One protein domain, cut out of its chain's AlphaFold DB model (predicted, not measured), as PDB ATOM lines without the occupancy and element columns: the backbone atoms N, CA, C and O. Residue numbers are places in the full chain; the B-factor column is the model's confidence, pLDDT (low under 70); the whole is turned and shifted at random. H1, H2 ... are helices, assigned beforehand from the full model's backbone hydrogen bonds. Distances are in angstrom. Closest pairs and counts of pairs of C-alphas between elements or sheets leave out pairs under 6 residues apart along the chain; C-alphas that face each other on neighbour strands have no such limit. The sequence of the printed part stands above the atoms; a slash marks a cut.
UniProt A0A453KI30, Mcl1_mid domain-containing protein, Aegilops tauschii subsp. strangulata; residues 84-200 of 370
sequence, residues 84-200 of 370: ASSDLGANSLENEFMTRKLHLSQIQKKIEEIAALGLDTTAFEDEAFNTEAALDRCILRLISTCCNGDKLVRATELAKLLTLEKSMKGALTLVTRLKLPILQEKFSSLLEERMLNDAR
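What this domain is: This is residues 84 to 200 of the 370 residues of the protein "Mcl1_mid domain-containing protein" of Aegilops tauschii subsp. strangulata (UniProt A0A453KI30). Five helices make a flat slab: a long helical hairpin, H1 and H2, with the shorter helices H3 and H4 packed on residues 136 to 147 of H2, away from H1, and H5 packed on H3 and H4 beyond them. H2, H3, H4 and H5 form an up-and-down bundle in which H3 and H4 lie between H2 and H5; H1 lies along H2 at the slab's other edge. The printed part has 117 residues with five named helices, H1 to H5 in chain order, and no named strand; its class is all helix. It is only just compact, close to loose, with a radius of gyration of the C-alphas of 16.1 A, and it spans 50 by 39 by 18 A.

How they stand to each other: Start with H1, residues 91 to 115, which touches H2, residues 122 to 148, closest at the C-alphas of Arg 100 and Leu 135, 5.8 A apart. The two are a hairpin, running opposite ways at a shallow tilt of 23 degrees. Next look at H3, residues 152 to 161: H2 touches it with residues 136 to 147 alone, closest at the C-alphas of Ile 143 and Ala 155, 4.8 A apart, and the two are a hairpin at a shallow tilt of 5 degrees. The same residues of H2 alone touch H4, residues 165 to 177, running the same way at a shallow tilt of 16 degrees, with the C-alphas of Leu 140 and Ala 171 closest at 6.4 A. H2 is the hub, touching three helices. H3 and H4 are close but not clearly touching, with the C-alphas of Ala 159 and Met 168 closest at 7.0 A. H4 and H5, residues 181 to 200, are a hairpin at a shallow tilt of 16 degrees, closest at the C-alphas of Val 175 and Gln 184, 5.7 A apart. H5 touches H3 with residues 183 to 190 alone, closest at the C-alphas of Leu 152 and Leu 183, 6.9 A apart. H1 is apart from H3, H4 and H5, and H2 is apart from H5. In H4 and H5 every O i to N i+4 pair is within hydrogen-bond range; in H1 20 of 21 are, in H2 22 of 23 and in H3 5 of 6.

Where its parts are: Find C-alpha 91 at (-54.401, 49.853, 0.517), where H1 begins its 36.2 A. H2 begins at C-alpha 122, (-28.517, 69.662, 7.831), and covers 39.1 A. H3 and H4 are shorter, at 14.6 A and 18.5 A. H5 runs 28.7 A to C-alpha 200 at (-16.209, 47.016, 1.541).

The domain as a whole: The two C-alphas farthest apart are those of Leu 117 and Lys 179, 51.1 A. The printed part has no cut. The links H2 to H3, H3 to H4 and H4 to H5 are tight, and H1 to H2 is short. Mean pLDDT of the printed part is 95.5, and no printed residue is under 70.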
ATOM      1  N   ALA A  84     -54.363  50.420  -7.610       91.75
ATOM      2  CA  ALA A  84     -55.260  49.273  -7.689       91.75
ATOM      3  C   ALA A  84     -55.659  48.781  -6.280       91.75
ATOM      4  O   ALA A  84     -55.170  49.280  -5.265       91.75
ATOM      5  N   SER A  85     -56.566  47.808  -6.213       90.19
ATOM      6  CA  SER A  85     -56.941  47.169  -4.948       90.19
ATOM      7  C   SER A  85     -55.815  46.274  -4.426       90.19
ATOM      8  O   SER A  85     -55.307  45.447  -5.181       90.19
ATOM      9  N   SER A  86     -55.465  46.400  -3.143       91.56
ATOM     10  CA  SER A  86     -54.479  45.528  -2.502       91.56
ATOM     11  C   SER A  86     -55.007  44.098  -2.394       91.56
ATOM     12  O   SER A  86     -56.068  43.848  -1.822       91.56
ATOM     13  N   ASP A  87     -54.206  43.146  -2.855       90.75
ATOM     14  CA  ASP A  87     -54.352  41.695  -2.681       90.75
ATOM     15  C   ASP A  87     -54.152  41.217  -1.227       90.75
ATOM     16  O   ASP A  87     -54.229  40.017  -0.949       90.75
ATOM     17  N   LEU A  88     -53.847  42.151  -0.320       89.81
ATOM     18  CA  LEU A  88     -53.732  41.980   1.130       89.81
ATOM     19  C   LEU A  88     -54.708  42.887   1.910       89.81
ATOM     20  O   LEU A  88     -54.633  42.951   3.134       89.81
ATOM     21  N   GLY A  89     -55.578  43.643   1.225       90.88
ATOM     22  CA  GLY A  89     -56.424  44.678   1.844       90.88
ATOM     23  C   GLY A  89     -55.644  45.860   2.445       90.88
ATOM     24  O   GLY A  89     -56.210  46.694   3.146       90.88
ATOM     25  N   ALA A  90     -54.339  45.954   2.175       93.50
ATOM     26  CA  ALA A  90     -53.400  46.883   2.800       93.50
ATOM     27  C   ALA A  90     -53.327  48.258   2.102       93.50
ATOM     28  O   ALA A  90     -52.310  48.943   2.199       93.50
ATOM     29  N   ASN A  91     -54.388  48.676   1.399       94.25
ATOM     30  CA  ASN A  91     -54.401  49.853   0.517       94.25
ATOM     31  C   ASN A  91     -53.861  51.141   1.169       94.25
ATOM     32  O   ASN A  91     -53.195  51.931   0.505       94.25
ATOM     33  N   SER A  92     -54.140  51.361   2.457       94.12
ATOM     34  CA  SER A  92     -53.656  52.529   3.204       94.12
ATOM     35  C   SER A  92     -52.143  52.491   3.439       94.12
ATOM     36  O   SER A  92     -51.485  53.513   3.268       94.12
ATOM     37  N   LEU A  93     -51.579  51.322   3.762       96.31
ATOM     38  CA  LEU A  93     -50.132  51.125   3.913       96.31
ATOM     39  C   LEU A  93     -49.410  51.209   2.562       96.31
ATOM     40  O   LEU A  93     -48.331  51.786   2.477       96.31
ATOM     41  N   GLU A  94     -50.004  50.672   1.497       96.06
ATOM     42  CA  GLU A  94     -49.452  50.770   0.140       96.06
ATOM     43  C   GLU A  94     -49.444  52.226  -0.360       96.06
ATOM     44  O   GLU A  94     -48.446  52.675  -0.927       96.06
ATOM     45  N   ASN A  95     -50.500  53.001  -0.081       95.06
ATOM     46  CA  ASN A  95     -50.525  54.442  -0.351       95.06
ATOM     47  C   ASN A  95     -49.510  55.209   0.517       95.06
ATOM     48  O   ASN A  95     -48.757  56.023  -0.011       95.06
ATOM     49  N   GLU A  96     -49.435  54.922   1.822       95.44
ATOM     50  CA  GLU A  96     -48.468  55.546   2.736       95.44
ATOM     51  C   GLU A  96     -47.019  55.300   2.276       95.44
ATOM     52  O   GLU A  96     -46.215  56.231   2.244       95.44
ATOM     53  N   PHE A  97     -46.695  54.071   1.864       96.62
ATOM     54  CA  PHE A  97     -45.399  53.712   1.288       96.62
ATOM     55  C   PHE A  97     -45.083  54.537   0.030       96.62
ATOM     56  O   PHE A  97     -43.998  55.111  -0.067       96.62
ATOM     57  N   MET A  98     -46.031  54.653  -0.908       95.19
ATOM     58  CA  MET A  98     -45.840  55.425  -2.143       95.19
ATOM     59  C   MET A  98     -45.654  56.925  -1.873       95.19
ATOM     60  O   MET A  98     -44.729  57.531  -2.419       95.19
ATOM     61  N   THR A  99     -46.458  57.515  -0.981       93.12
ATOM     62  CA  THR A  99     -46.328  58.926  -0.577       93.12
ATOM     63  C   THR A  99     -45.003  59.194   0.127       93.12
ATOM     64  O   THR A  99     -44.292  60.124  -0.256       93.12
ATOM     65  N   ARG A 100     -44.591  58.351   1.086       94.50
ATOM     66  CA  ARG A 100     -43.290  58.503   1.763       94.50
ATOM     67  C   ARG A 100     -42.110  58.335   0.809       94.50
ATOM     68  O   ARG A 100     -41.158  59.105   0.902       94.50
ATOM     69  N   LYS A 101     -42.174  57.386  -0.131       94.00
ATOM     70  CA  LYS A 101     -41.114  57.173  -1.129       94.00
ATOM     71  C   LYS A 101     -41.000  58.340  -2.116       94.00
ATOM     72  O   LYS A 101     -39.887  58.721  -2.476       94.00
ATOM     73  N   LEU A 102     -42.121  58.945  -2.519       92.31
ATOM     74  CA  LEU A 102     -42.097  60.185  -3.298       92.31
ATOM     75  C   LEU A 102     -41.490  61.334  -2.476       92.31
ATOM     76  O   LEU A 102     -40.564  61.984  -2.961       92.31
ATOM     77  N   HIS A 103     -41.942  61.531  -1.234       92.00
ATOM     78  CA  HIS A 103     -41.454  62.603  -0.363       92.00
ATOM     79  C   HIS A 103     -39.940  62.519  -0.123       92.00
ATOM     80  O   HIS A 103     -39.234  63.500  -0.335       92.00
ATOM     81  N   LEU A 104     -39.423  61.329   0.213       94.06
ATOM     82  CA  LEU A 104     -37.992  61.094   0.429       94.06
ATOM     83  C   LEU A 104     -37.153  61.529  -0.782       94.06
ATOM     84  O   LEU A 104     -36.204  62.291  -0.625       94.06
ATOM     85  N   SER A 105     -37.562  61.149  -1.998       92.31
ATOM     86  CA  SER A 105     -36.856  61.552  -3.226       92.31
ATOM     87  C   SER A 105     -36.893  63.063  -3.496       92.31
ATOM     88  O   SER A 105     -35.967  63.616  -4.084       92.31
ATOM     89  N   GLN A 106     -37.952  63.748  -3.054       90.69
ATOM     90  CA  GLN A 106     -38.090  65.198  -3.188       90.69
ATOM     91  C   GLN A 106     -37.268  65.956  -2.141       90.69
ATOM     92  O   GLN A 106     -36.894  67.097  -2.395       90.69
ATOM     93  N   ILE A 107     -36.981  65.354  -0.982       93.12
ATOM     94  CA  ILE A 107     -36.013  65.891  -0.016       93.12
ATOM     95  C   ILE A 107     -34.592  65.653  -0.536       93.12
ATOM     96  O   ILE A 107     -33.825  66.601  -0.632       93.12
ATOM     97  N   GLN A 108     -34.267  64.430  -0.968       93.12
ATOM     98  CA  GLN A 108     -32.952  64.077  -1.524       93.12
ATOM     99  C   GLN A 108     -32.545  64.997  -2.688       93.12
ATOM    100  O   GLN A 108     -31.437  65.526  -2.690       93.12
ATOM    101  N   LYS A 109     -33.467  65.290  -3.616       90.81
ATOM    102  CA  LYS A 109     -33.227  66.249  -4.707       90.81
ATOM    103  C   LYS A 109     -32.982  67.687  -4.219       90.81
ATOM    104  O   LYS A 109     -32.185  68.395  -4.822       90.81
ATOM    105  N   LYS A 110     -33.626  68.128  -3.129       89.81
ATOM    106  CA  LYS A 110     -33.332  69.442  -2.521       89.81
ATOM    107  C   LYS A 110     -31.969  69.453  -1.834       89.81
ATOM    108  O   LYS A 110     -31.289  70.463  -1.921       89.81
ATOM    109  N   ILE A 111     -31.573  68.366  -1.162       94.31
ATOM    110  CA  ILE A 111     -30.233  68.237  -0.565       94.31
ATOM    111  C   ILE A 111     -29.177  68.400  -1.664       94.31
ATOM    112  O   ILE A 111     -28.279  69.217  -1.515       94.31
ATOM    113  N   GLU A 112     -29.339  67.710  -2.797       93.00
ATOM    114  CA  GLU A 112     -28.471  67.852  -3.975       93.00
ATOM    115  C   GLU A 112     -28.439  69.299  -4.512       93.00
ATOM    116  O   GLU A 112     -27.362  69.869  -4.682       93.00
ATOM    117  N   GLU A 113     -29.601  69.933  -4.712       92.19
ATOM    118  CA  GLU A 113     -29.705  71.326  -5.180       92.19
ATOM    119  C   GLU A 113     -29.073  72.348  -4.216       92.19
ATOM    120  O   GLU A 113     -28.469  73.322  -4.658       92.19
ATOM    121  N   ILE A 114     -29.205  72.142  -2.905       93.69
ATOM    122  CA  ILE A 114     -28.725  73.060  -1.860       93.69
ATOM    123  C   ILE A 114     -27.223  72.855  -1.606       93.69
ATOM    124  O   ILE A 114     -26.484  73.839  -1.514       93.69
ATOM    125  N   ALA A 115     -26.743  71.608  -1.618       95.19
ATOM    126  CA  ALA A 115     -25.318  71.285  -1.587       95.19
ATOM    127  C   ALA A 115     -24.581  71.829  -2.824       95.19
ATOM    128  O   ALA A 115     -23.487  72.377  -2.695       95.19
ATOM    129  N   ALA A 116     -25.194  71.763  -4.013       95.38
ATOM    130  CA  ALA A 116     -24.642  72.346  -5.239       95.38
ATOM    131  C   ALA A 116     -24.531  73.886  -5.192       95.38
ATOM    132  O   ALA A 116     -23.723  74.465  -5.917       95.38
ATOM    133  N   LEU A 117     -25.303  74.550  -4.324       96.25
ATOM    134  CA  LEU A 117     -25.189  75.983  -4.026       96.25
ATOM    135  C   LEU A 117     -24.204  76.288  -2.879       96.25
ATOM    136  O   LEU A 117     -24.013  77.458  -2.547       96.25
ATOM    137  N   GLY A 118     -23.584  75.272  -2.266       94.50
ATOM    138  CA  GLY A 118     -22.688  75.427  -1.115       94.50
ATOM    139  C   GLY A 118     -23.398  75.866   0.172       94.50
ATOM    140  O   GLY A 118     -22.780  76.504   1.023       94.50
ATOM    141  N   LEU A 119     -24.698  75.580   0.293       96.00
ATOM    142  CA  LEU A 119     -25.543  75.975   1.420       96.00
ATOM    143  C   LEU A 119     -25.758  74.814   2.407       96.00
ATOM    144  O   LEU A 119     -25.569  73.648   2.071       96.00
ATOM    145  N   ASP A 120     -26.176  75.151   3.628       95.06
ATOM    146  CA  ASP A 120     -26.448  74.193   4.707       95.06
ATOM    147  C   ASP A 120     -27.621  73.250   4.374       95.06
ATOM    148  O   ASP A 120     -28.746  73.685   4.104       95.06
ATOM    149  N   THR A 121     -27.343  71.947   4.418       95.75
ATOM    150  CA  THR A 121     -28.271  70.844   4.143       95.75
ATOM    151  C   THR A 121     -28.804  70.149   5.397       95.75
ATOM    152  O   THR A 121     -29.755  69.376   5.279       95.75
ATOM    153  N   THR A 122     -28.269  70.433   6.591       96.31
ATOM    154  CA  THR A 122     -28.517  69.662   7.831       96.31
ATOM    155  C   THR A 122     -30.004  69.471   8.147       96.31
ATOM    156  O   THR A 122     -30.461  68.351   8.368       96.31
ATOM    157  N   ALA A 123     -30.803  70.539   8.070       94.38
ATOM    158  CA  ALA A 123     -32.245  70.480   8.322       94.38
ATOM    159  C   ALA A 123     -33.019  69.596   7.318       94.38
ATOM    160  O   ALA A 123     -34.076  69.061   7.653       94.38
ATOM    161  N   PHE A 124     -32.509  69.434   6.092       93.94
ATOM    162  CA  PHE A 124     -33.081  68.538   5.082       93.94
ATOM    163  C   PHE A 124     -32.569  67.103   5.231       93.94
ATOM    164  O   PHE A 124     -33.314  66.169   4.952       93.94
ATOM    165  N   GLU A 125     -31.340  66.905   5.708       96.44
ATOM    166  CA  GLU A 125     -30.808  65.585   6.073       96.44
ATOM    167  C   GLU A 125     -31.589  64.985   7.253       96.44
ATOM    168  O   GLU A 125     -32.023  63.833   7.179       96.44
ATOM    169  N   ASP A 126     -31.899  65.793   8.273       96.75
ATOM    170  CA  ASP A 126     -32.830  65.432   9.347       96.75
ATOM    171  C   ASP A 126     -34.232  65.097   8.800       96.75
ATOM    172  O   ASP A 126     -34.835  64.095   9.202       96.75
ATOM    173  N   GLU A 127     -34.775  65.891   7.867       95.69
ATOM    174  CA  GLU A 127     -36.081  65.618   7.239       95.69
ATOM    175  C   GLU A 127     -36.063  64.301   6.434       95.69
ATOM    176  O   GLU A 127     -37.020  63.515   6.492       95.69
ATOM    177  N   ALA A 128     -34.966  64.027   5.720       96.69
ATOM    178  CA  ALA A 128     -34.758  62.809   4.946       96.69
ATOM    179  C   ALA A 128     -34.681  61.583   5.859       96.69
ATOM    180  O   ALA A 128     -35.468  60.656   5.674       96.69
ATOM    181  N   PHE A 129     -33.831  61.606   6.891       97.69
ATOM    182  CA  PHE A 129     -33.693  60.512   7.855       97.69
ATOM    183  C   PHE A 129     -35.009  60.227   8.598       97.69
ATOM    184  O   PHE A 129     -35.414  59.073   8.745       97.69
ATOM    185  N   ASN A 130     -35.748  61.265   9.008       97.12
ATOM    186  CA  ASN A 130     -37.066  61.089   9.627       97.12
ATOM    187  C   ASN A 130     -38.106  60.504   8.651       97.12
ATOM    188  O   ASN A 130     -38.940  59.683   9.052       97.12
ATOM    189  N   THR A 131     -38.055  60.886   7.369       96.69
ATOM    190  CA  THR A 131     -38.929  60.340   6.313       96.69
ATOM    191  C   THR A 131     -38.578  58.886   5.986       96.69
ATOM    192  O   THR A 131     -39.476  58.053   5.859       96.69
ATOM    193  N   GLU A 132     -37.290  58.555   5.920       97.88
ATOM    194  CA  GLU A 132     -36.747  57.213   5.708       97.88
ATOM    195  C   GLU A 132     -37.107  56.271   6.867       97.88
ATOM    196  O   GLU A 132     -37.751  55.242   6.663       97.88
ATOM    197  N   ALA A 133     -36.858  56.686   8.113       98.12
ATOM    198  CA  ALA A 133     -37.284  55.953   9.304       98.12
ATOM    199  C   ALA A 133     -38.816  55.795   9.396       98.12
ATOM    200  O   ALA A 133     -39.314  54.900  10.085       98.12
ATOM    201  N   ALA A 134     -39.607  56.654   8.740       97.56
ATOM    202  CA  ALA A 134     -41.056  56.484   8.600       97.56
ATOM    203  C   ALA A 134     -41.446  55.516   7.468       97.56
ATOM    204  O   ALA A 134     -42.411  54.764   7.622       97.56
ATOM    205  N   LEU A 135     -40.695  55.506   6.362       98.12
ATOM    206  CA  LEU A 135     -40.847  54.563   5.254       98.12
ATOM    207  C   LEU A 135     -40.544  53.133   5.719       98.12
ATOM    208  O   LEU A 135     -41.389  52.256   5.551       98.12
ATOM    209  N   ASP A 136     -39.431  52.915   6.420       98.56
ATOM    210  CA  ASP A 136     -39.068  51.625   7.021       98.56
ATOM    211  C   ASP A 136     -40.145  51.113   7.998       98.56
ATOM    212  O   ASP A 136     -40.543  49.948   7.949       98.56
ATOM    213  N   ARG A 137     -40.714  51.991   8.840       98.31
ATOM    214  CA  ARG A 137     -41.858  51.650   9.713       98.31
ATOM    215  C   ARG A 137     -43.141  51.326   8.941       98.31
ATOM    216  O   ARG A 137     -44.037  50.691   9.499       98.31
ATOM    217  N   CYS A 138     -43.283  51.768   7.693       98.31
ATOM    218  CA  CYS A 138     -44.365  51.345   6.803       98.31
ATOM    219  C   CYS A 138     -44.059  49.976   6.176       98.31
ATOM    220  O   CYS A 138     -44.891  49.071   6.248       98.31
ATOM    221  N   ILE A 139     -42.833  49.776   5.685       98.56
ATOM    222  CA  ILE A 139     -42.357  48.502   5.128       98.56
ATOM    223  C   ILE A 139     -42.461  47.373   6.167       98.56
ATOM    224  O   ILE A 139     -42.980  46.310   5.847       98.56
ATOM    225  N   LEU A 140     -42.081  47.599   7.430       98.56
ATOM    226  CA  LEU A 140     -42.229  46.608   8.509       98.56
ATOM    227  C   LEU A 140     -43.692  46.204   8.769       98.56
ATOM    228  O   LEU A 140     -43.966  45.034   9.044       98.56
ATOM    229  N   ARG A 141     -44.645  47.140   8.644       98.31
ATOM    230  CA  ARG A 141     -46.085  46.830   8.715       98.31
ATOM    231  C   ARG A 141     -46.521  45.996   7.507       98.31
ATOM    232  O   ARG A 141     -47.168  44.973   7.699       98.31
ATOM    233  N   LEU A 142     -46.095  46.368   6.297       98.25
ATOM    234  CA  LEU A 142     -46.365  45.611   5.067       98.25
ATOM    235  C   LEU A 142     -45.768  44.192   5.102       98.25
ATOM    236  O   LEU A 142     -46.443  43.252   4.691       98.25
ATOM    237  N   ILE A 143     -44.556  44.011   5.643       98.38
ATOM    238  CA  ILE A 143     -43.941  42.694   5.886       98.38
ATOM    239  C   ILE A 143     -44.826  41.877   6.828       98.38
ATOM    240  O   ILE A 143     -45.146  40.736   6.510       98.38
ATOM    241  N   SER A 144     -45.284  42.459   7.944       97.94
ATOM    242  CA  SER A 144     -46.191  41.758   8.861       97.94
ATOM    243  C   SER A 144     -47.492  41.327   8.177       97.94
ATOM    244  O   SER A 144     -47.946  40.212   8.415       97.94
ATOM    245  N   THR A 145     -48.083  42.164   7.319       97.81
ATOM    246  CA  THR A 145     -49.289  41.792   6.562       97.81
ATOM    247  C   THR A 145     -48.999  40.707   5.521       97.81
ATOM    248  O   THR A 145     -49.808  39.799   5.361       97.81
ATOM    249  N   CYS A 146     -47.840  40.744   4.854       97.50
ATOM    250  CA  CYS A 146     -47.425  39.691   3.922       97.50
ATOM    251  C   CYS A 146     -47.241  38.344   4.634       97.50
ATOM    252  O   CYS A 146     -47.737  37.337   4.141       97.50
ATOM    253  N   CYS A 147     -46.583  38.321   5.798       97.38
ATOM    254  CA  CYS A 147     -46.412  37.107   6.601       97.38
ATOM    255  C   CYS A 147     -47.749  36.553   7.113       97.38
ATOM    256  O   CYS A 147     -47.961  35.350   7.054       97.38
ATOM    257  N   ASN A 148     -48.669  37.418   7.553       95.50
ATOM    258  CA  ASN A 148     -50.005  37.011   8.008       95.50
ATOM    259  C   ASN A 148     -50.925  36.513   6.871       95.50
ATOM    260  O   ASN A 148     -51.990  35.970   7.154       95.50
ATOM    261  N   GLY A 149     -50.550  36.735   5.607       95.31
ATOM    262  CA  GLY A 149     -51.250  36.249   4.413       95.31
ATOM    263  C   GLY A 149     -50.421  35.270   3.575       95.31
ATOM    264  O   GLY A 149     -50.644  35.186   2.369       95.31
ATOM    265  N   ASP A 150     -49.423  34.616   4.183       95.12
ATOM    266  CA  ASP A 150     -48.508  33.625   3.585       95.12
ATOM    267  C   ASP A 150     -47.716  34.084   2.338       95.12
ATOM    268  O   ASP A 150     -47.095  33.286   1.631       95.12
ATOM    269  N   LYS A 151     -47.634  35.395   2.074       96.44
ATOM    270  CA  LYS A 151     -46.929  35.974   0.912       96.44
ATOM    271  C   LYS A 151     -45.437  36.166   1.199       96.44
ATOM    272  O   LYS A 151     -44.891  37.262   1.061       96.44
ATOM    273  N   LEU A 152     -44.767  35.087   1.610       96.62
ATOM    274  CA  LEU A 152     -43.394  35.106   2.139       96.62
ATOM    275  C   LEU A 152     -42.350  35.620   1.123       96.62
ATOM    276  O   LEU A 152     -41.381  36.282   1.500       96.62
ATOM    277  N   VAL A 153     -42.572  35.391  -0.177       97.06
ATOM    278  CA  VAL A 153     -41.729  35.954  -1.251       97.06
ATOM    279  C   VAL A 153     -41.814  37.483  -1.252       97.06
ATOM    280  O   VAL A 153     -40.786  38.149  -1.148       97.06
ATOM    281  N   ARG A 154     -43.029  38.048  -1.232       97.25
ATOM    282  CA  ARG A 154     -43.257  39.502  -1.163       97.25
ATOM    283  C   ARG A 154     -42.734  40.110   0.142       97.25
ATOM    284  O   ARG A 154     -42.207  41.218   0.132       97.25
ATOM    285  N   ALA A 155     -42.802  39.379   1.258       98.19
ATOM    286  CA  ALA A 155     -42.156  39.786   2.509       98.19
ATOM    287  C   ALA A 155     -40.622  39.908   2.362       98.19
ATOM    288  O   ALA A 155     -40.023  40.828   2.916       98.19
ATOM    289  N   THR A 156     -39.996  39.032   1.569       98.00
ATOM    290  CA  THR A 156     -38.554  39.078   1.254       98.00
ATOM    291  C   THR A 156     -38.204  40.229   0.306       98.00
ATOM    292  O   THR A 156     -37.188  40.897   0.487       98.00
ATOM    293  N   GLU A 157     -39.056  40.513  -0.680       98.00
ATOM    294  CA  GLU A 157     -38.912  41.677  -1.565       98.00
ATOM    295  C   GLU A 157     -39.041  42.997  -0.795       98.00
ATOM    296  O   GLU A 157     -38.250  43.912  -1.003       98.00
ATOM    297  N   LEU A 158     -39.978  43.082   0.153       97.94
ATOM    298  CA  LEU A 158     -40.116  44.228   1.050       97.94
ATOM    299  C   LEU A 158     -38.907  44.382   1.987       97.94
ATOM    300  O   LEU A 158     -38.452  45.503   2.194       97.94
ATOM    301  N   ALA A 159     -38.336  43.289   2.505       98.06
ATOM    302  CA  ALA A 159     -37.126  43.347   3.331       98.06
ATOM    303  C   ALA A 159     -35.919  43.935   2.571       98.06
ATOM    304  O   ALA A 159     -35.150  44.700   3.150       98.06
ATOM    305  N   LYS A 160     -35.800  43.683   1.257       97.44
ATOM    306  CA  LYS A 160     -34.791  44.335   0.396       97.44
ATOM    307  C   LYS A 160     -34.939  45.858   0.335       97.44
ATOM    308  O   LYS A 160     -33.938  46.532   0.114       97.44
ATOM    309  N   LEU A 161     -36.146  46.391   0.538       97.56
ATOM    310  CA  LEU A 161     -36.443  47.829   0.488       97.56
ATOM    311  C   LEU A 161     -36.243  48.556   1.826       97.56
ATOM    312  O   LEU A 161     -36.288  49.783   1.832       97.56
ATOM    313  N   LEU A 162     -36.039  47.835   2.936       97.81
ATOM    314  CA  LEU A 162     -35.647  48.455   4.204       97.81
ATOM    315  C   LEU A 162     -34.292  49.135   4.034       97.81
ATOM    316  O   LEU A 162     -33.390  48.576   3.413       97.81
ATOM    317  N   THR A 163     -34.123  50.311   4.614       95.56
ATOM    318  CA  THR A 163     -32.893  51.109   4.495       95.56
ATOM    319  C   THR A 163     -32.028  50.956   5.739       95.56
ATOM    320  O   THR A 163     -30.869  50.556   5.643       95.56
ATOM    321  N   LEU A 164     -32.610  51.151   6.922       96.06
ATOM    322  CA  LEU A 164     -31.877  51.189   8.181       96.06
ATOM    323  C   LEU A 164     -31.596  49.777   8.718       96.06
ATOM    324  O   LEU A 164     -32.490  48.941   8.866       96.06
ATOM    325  N   GLU A 165     -30.352  49.536   9.137       95.44
ATOM    326  CA  GLU A 165     -29.909  48.264   9.733       95.44
ATOM    327  C   GLU A 165     -30.755  47.858  10.963       95.44
ATOM    328  O   GLU A 165     -31.127  46.692  11.134       95.44
ATOM    329  N   LYS A 166     -31.169  48.844  11.773       96.69
ATOM    330  CA  LYS A 166     -32.097  48.666  12.907       96.69
ATOM    331  C   LYS A 166     -33.456  48.112  12.469       96.69
ATOM    332  O   LYS A 166     -34.010  47.248  13.150       96.69
ATOM    333  N   SER A 167     -33.984  48.569  11.335       98.06
ATOM    334  CA  SER A 167     -35.243  48.075  10.778       98.06
ATOM    335  C   SER A 167     -35.097  46.649  10.267       98.06
ATOM    336  O   SER A 167     -35.983  45.834  10.502       98.06
ATOM    337  N   MET A 168     -33.961  46.307   9.648       97.88
ATOM    338  CA  MET A 168     -33.689  44.939   9.200       97.88
ATOM    339  C   MET A 168     -33.594  43.953  10.380       97.88
ATOM    340  O   MET A 168     -34.207  42.885  10.354       97.88
ATOM    341  N   LYS A 169     -32.938  44.346  11.480       97.44
ATOM    342  CA  LYS A 169     -32.946  43.590  12.751       97.44
ATOM    343  C   LYS A 169     -34.358  43.474  13.351       97.44
ATOM    344  O   LYS A 169     -34.725  42.424  13.884       97.44
ATOM    345  N   GLY A 170     -35.186  44.510  13.211       98.12
ATOM    346  CA  GLY A 170     -36.616  44.467  13.538       98.12
ATOM    347  C   GLY A 170     -37.418  43.482  12.673       98.12
ATOM    348  O   GLY A 170     -38.242  42.737  13.204       98.12
ATOM    349  N   ALA A 171     -37.144  43.416  11.366       98.44
ATOM    350  CA  ALA A 171     -37.760  42.468  10.439       98.44
ATOM    351  C   ALA A 171     -37.386  41.017  10.779       98.44
ATOM    352  O   ALA A 171     -38.264  40.157  10.833       98.44
ATOM    353  N   LEU A 172     -36.110  40.760  11.091       98.19
ATOM    354  CA  LEU A 172     -35.638  39.457  11.569       98.19
ATOM    355  C   LEU A 172     -36.361  39.052  12.866       98.19
ATOM    356  O   LEU A 172     -36.920  37.963  12.961       98.19
ATOM    357  N   THR A 173     -36.450  39.969  13.833       98.25
ATOM    358  CA  THR A 173     -37.151  39.749  15.114       98.25
ATOM    359  C   THR A 173     -38.640  39.427  14.909       98.25
ATOM    360  O   THR A 173     -39.197  38.567  15.597       98.25
ATOM    361  N   LEU A 174     -39.293  40.085  13.942       98.06
ATOM    362  CA  LEU A 174     -40.684  39.833  13.567       98.06
ATOM    363  C   LEU A 174     -40.886  38.408  13.024       98.06
ATOM    364  O   LEU A 174     -41.785  37.716  13.503       98.06
ATOM    365  N   VAL A 175     -40.066  37.952  12.071       97.88
ATOM    366  CA  VAL A 175     -40.228  36.617  11.457       97.88
ATOM    367  C   VAL A 175     -39.833  35.477  12.400       97.88
ATOM    368  O   VAL A 175     -40.511  34.449  12.412       97.88
ATOM    369  N   THR A 176     -38.845  35.689  13.281       97.44
ATOM    370  CA  THR A 176     -38.526  34.766  14.386       97.44
ATOM    371  C   THR A 176     -39.722  34.602  15.327       97.44
ATOM    372  O   THR A 176     -40.116  33.482  15.649       97.44
ATOM    373  N   ARG A 177     -40.370  35.708  15.732       97.75
ATOM    374  CA  ARG A 177     -41.567  35.675  16.597       97.75
ATOM    375  C   ARG A 177     -42.763  34.991  15.926       97.75
ATOM    376  O   ARG A 177     -43.535  34.324  16.610       97.75
ATOM    377  N   LEU A 178     -42.905  35.139  14.608       96.81
ATOM    378  CA  LEU A 178     -43.921  34.452  13.801       96.81
ATOM    379  C   LEU A 178     -43.571  32.980  13.498       96.81
ATOM    380  O   LEU A 178     -44.381  32.291  12.887       96.81
ATOM    381  N   LYS A 179     -42.410  32.479  13.951       97.25
ATOM    382  CA  LYS A 179     -41.934  31.098  13.753       97.25
ATOM    383  C   LYS A 179     -41.820  30.702  12.273       97.25
ATOM    384  O   LYS A 179     -42.197  29.598  11.890       97.25
ATOM    385  N   LEU A 180     -41.271  31.597  11.447       97.50
ATOM    386  CA  LEU A 180     -41.064  31.392  10.008       97.50
ATOM    387  C   LEU A 180     -39.570  31.144   9.696       97.50
ATOM    388  O   LEU A 180     -38.914  32.036   9.156       97.50
ATOM    389  N   PRO A 181     -38.991  29.965  10.018       96.50
ATOM    390  CA  PRO A 181     -37.538  29.750   9.998       96.50
ATOM    391  C   PRO A 181     -36.904  29.923   8.613       96.50
ATOM    392  O   PRO A 181     -35.828  30.499   8.508       96.50
ATOM    393  N   ILE A 182     -37.586  29.508   7.538       96.06
ATOM    394  CA  ILE A 182     -37.086  29.682   6.161       96.06
ATOM    395  C   ILE A 182     -36.998  31.176   5.802       96.06
ATOM    396  O   ILE A 182     -36.048  31.608   5.154       96.06
ATOM    397  N   LEU A 183     -37.964  31.987   6.247       97.25
ATOM    398  CA  LEU A 183     -37.953  33.433   6.017       97.25
ATOM    399  C   LEU A 183     -36.910  34.131   6.905       97.25
ATOM    400  O   LEU A 183     -36.225  35.040   6.447       97.25
ATOM    401  N   GLN A 184     -36.750  33.661   8.145       97.88
ATOM    402  CA  GLN A 184     -35.704  34.096   9.071       97.88
ATOM    403  C   GLN A 184     -34.303  33.861   8.485       97.88
ATOM    404  O   GLN A 184     -33.493  34.781   8.500       97.88
ATOM    405  N   GLU A 185     -34.037  32.688   7.902       97.62
ATOM    406  CA  GLU A 185     -32.781  32.380   7.204       97.62
ATOM    407  C   GLU A 185     -32.497  33.395   6.083       97.62
ATOM    408  O   GLU A 185     -31.433  34.014   6.066       97.62
ATOM    409  N   LYS A 186     -33.470  33.651   5.191       97.69
ATOM    410  CA  LYS A 186     -33.295  34.637   4.105       97.69
ATOM    411  C   LYS A 186     -33.105  36.064   4.621       97.69
ATOM    412  O   LYS A 186     -32.430  36.856   3.967       97.69
ATOM    413  N   PHE A 187     -33.676  36.399   5.778       98.19
ATOM    414  CA  PHE A 187     -33.492  37.705   6.408       98.19
ATOM    415  C   PHE A 187     -32.109  37.820   7.075       98.19
ATOM    416  O   PHE A 187     -31.502  38.885   6.987       98.19
ATOM    417  N   SER A 188     -31.569  36.745   7.662       97.38
ATOM    418  CA  SER A 188     -30.179  36.712   8.145       97.38
ATOM    419  C   SER A 188     -29.189  36.911   6.997       97.38
ATOM    420  O   SER A 188     -28.401  37.850   7.045       97.38
ATOM    421  N   SER A 189     -29.297  36.127   5.915       97.19
ATOM    422  CA  SER A 189     -28.384  36.244   4.765       97.19
ATOM    423  C   SER A 189     -28.407  37.637   4.124       97.19
ATOM    424  O   SER A 189     -27.369  38.133   3.700       97.19
ATOM    425  N   LEU A 190     -29.569  38.299   4.081       96.50
ATOM    426  CA  LEU A 190     -29.701  39.662   3.550       96.50
ATOM    427  C   LEU A 190     -29.100  40.731   4.479       96.50
ATOM    428  O   LEU A 190     -28.632  41.766   4.005       96.50
ATOM    429  N   LEU A 191     -29.104  40.503   5.797       96.12
ATOM    430  CA  LEU A 191     -28.405  41.364   6.754       96.12
ATOM    431  C   LEU A 191     -26.883  41.165   6.662       96.12
ATOM    432  O   LEU A 191     -26.144  42.144   6.627       96.12
ATOM    433  N   GLU A 192     -26.425  39.917   6.551       95.38
ATOM    434  CA  GLU A 192     -25.014  39.562   6.343       95.38
ATOM    435  C   GLU A 192     -24.466  40.163   5.037       95.38
ATOM    436  O   GLU A 192     -23.425  40.819   5.053       95.38
ATOM    437  N   GLU A 193     -25.196  40.030   3.920       94.19
ATOM    438  CA  GLU A 193     -24.846  40.620   2.618       94.19
ATOM    439  C   GLU A 193     -24.609  42.136   2.720       94.19
ATOM    440  O   GLU A 193     -23.624  42.652   2.185       94.19
ATOM    441  N   ARG A 194     -25.474  42.851   3.453       92.62
ATOM    442  CA  ARG A 194     -25.320  44.292   3.708       92.62
ATOM    443  C   ARG A 194     -24.077  44.593   4.532       92.62
ATOM    444  O   ARG A 194     -23.255  45.382   4.084       92.62
ATOM    445  N   MET A 195     -23.880  43.908   5.660       91.12
ATOM    446  CA  MET A 195     -22.707  44.125   6.516       91.12
ATOM    447  C   MET A 195     -21.382  43.875   5.773       91.12
ATOM    448  O   MET A 195     -20.413  44.602   5.991       91.12
ATOM    449  N   LEU A 196     -21.333  42.900   4.855       92.19
ATOM    450  CA  LEU A 196     -20.168  42.678   3.990       92.19
ATOM    451  C   LEU A 196     -19.973  43.796   2.950       92.19
ATOM    452  O   LEU A 196     -18.833  44.136   2.630       92.19
ATOM    453  N   ASN A 197     -21.051  44.365   2.410       89.62
ATOM    454  CA  ASN A 197     -20.974  45.466   1.449       89.62
ATOM    455  C   ASN A 197     -20.607  46.801   2.121       89.62
ATOM    456  O   ASN A 197     -19.756  47.516   1.594       89.62
ATOM    457  N   ASP A 198     -21.138  47.086   3.310       87.06
ATOM    458  CA  ASP A 198     -20.796  48.270   4.109       87.06
ATOM    459  C   ASP A 198     -19.326  48.232   4.573       87.06
ATOM    460  O   ASP A 198     -18.618  49.238   4.540       87.06
ATOM    461  N   ALA A 199     -18.810  47.046   4.925       86.31
ATOM    462  CA  ALA A 199     -17.390  46.861   5.229       86.31
ATOM    463  C   ALA A 199     -16.482  47.112   4.006       86.31
ATOM    464  O   ALA A 199     -15.379  47.645   4.148       86.31
ATOM    465  N   ARG A 200     -16.939  46.757   2.795       84.44
ATOM    466  CA  ARG A 200     -16.209  47.016   1.541       84.44
ATOM    467  C   ARG A 200     -16.172  48.502   1.196       84.44
ATOM    468  O   ARG A 200     -15.101  49.003   0.867       84.44
TER     469      ARG A 200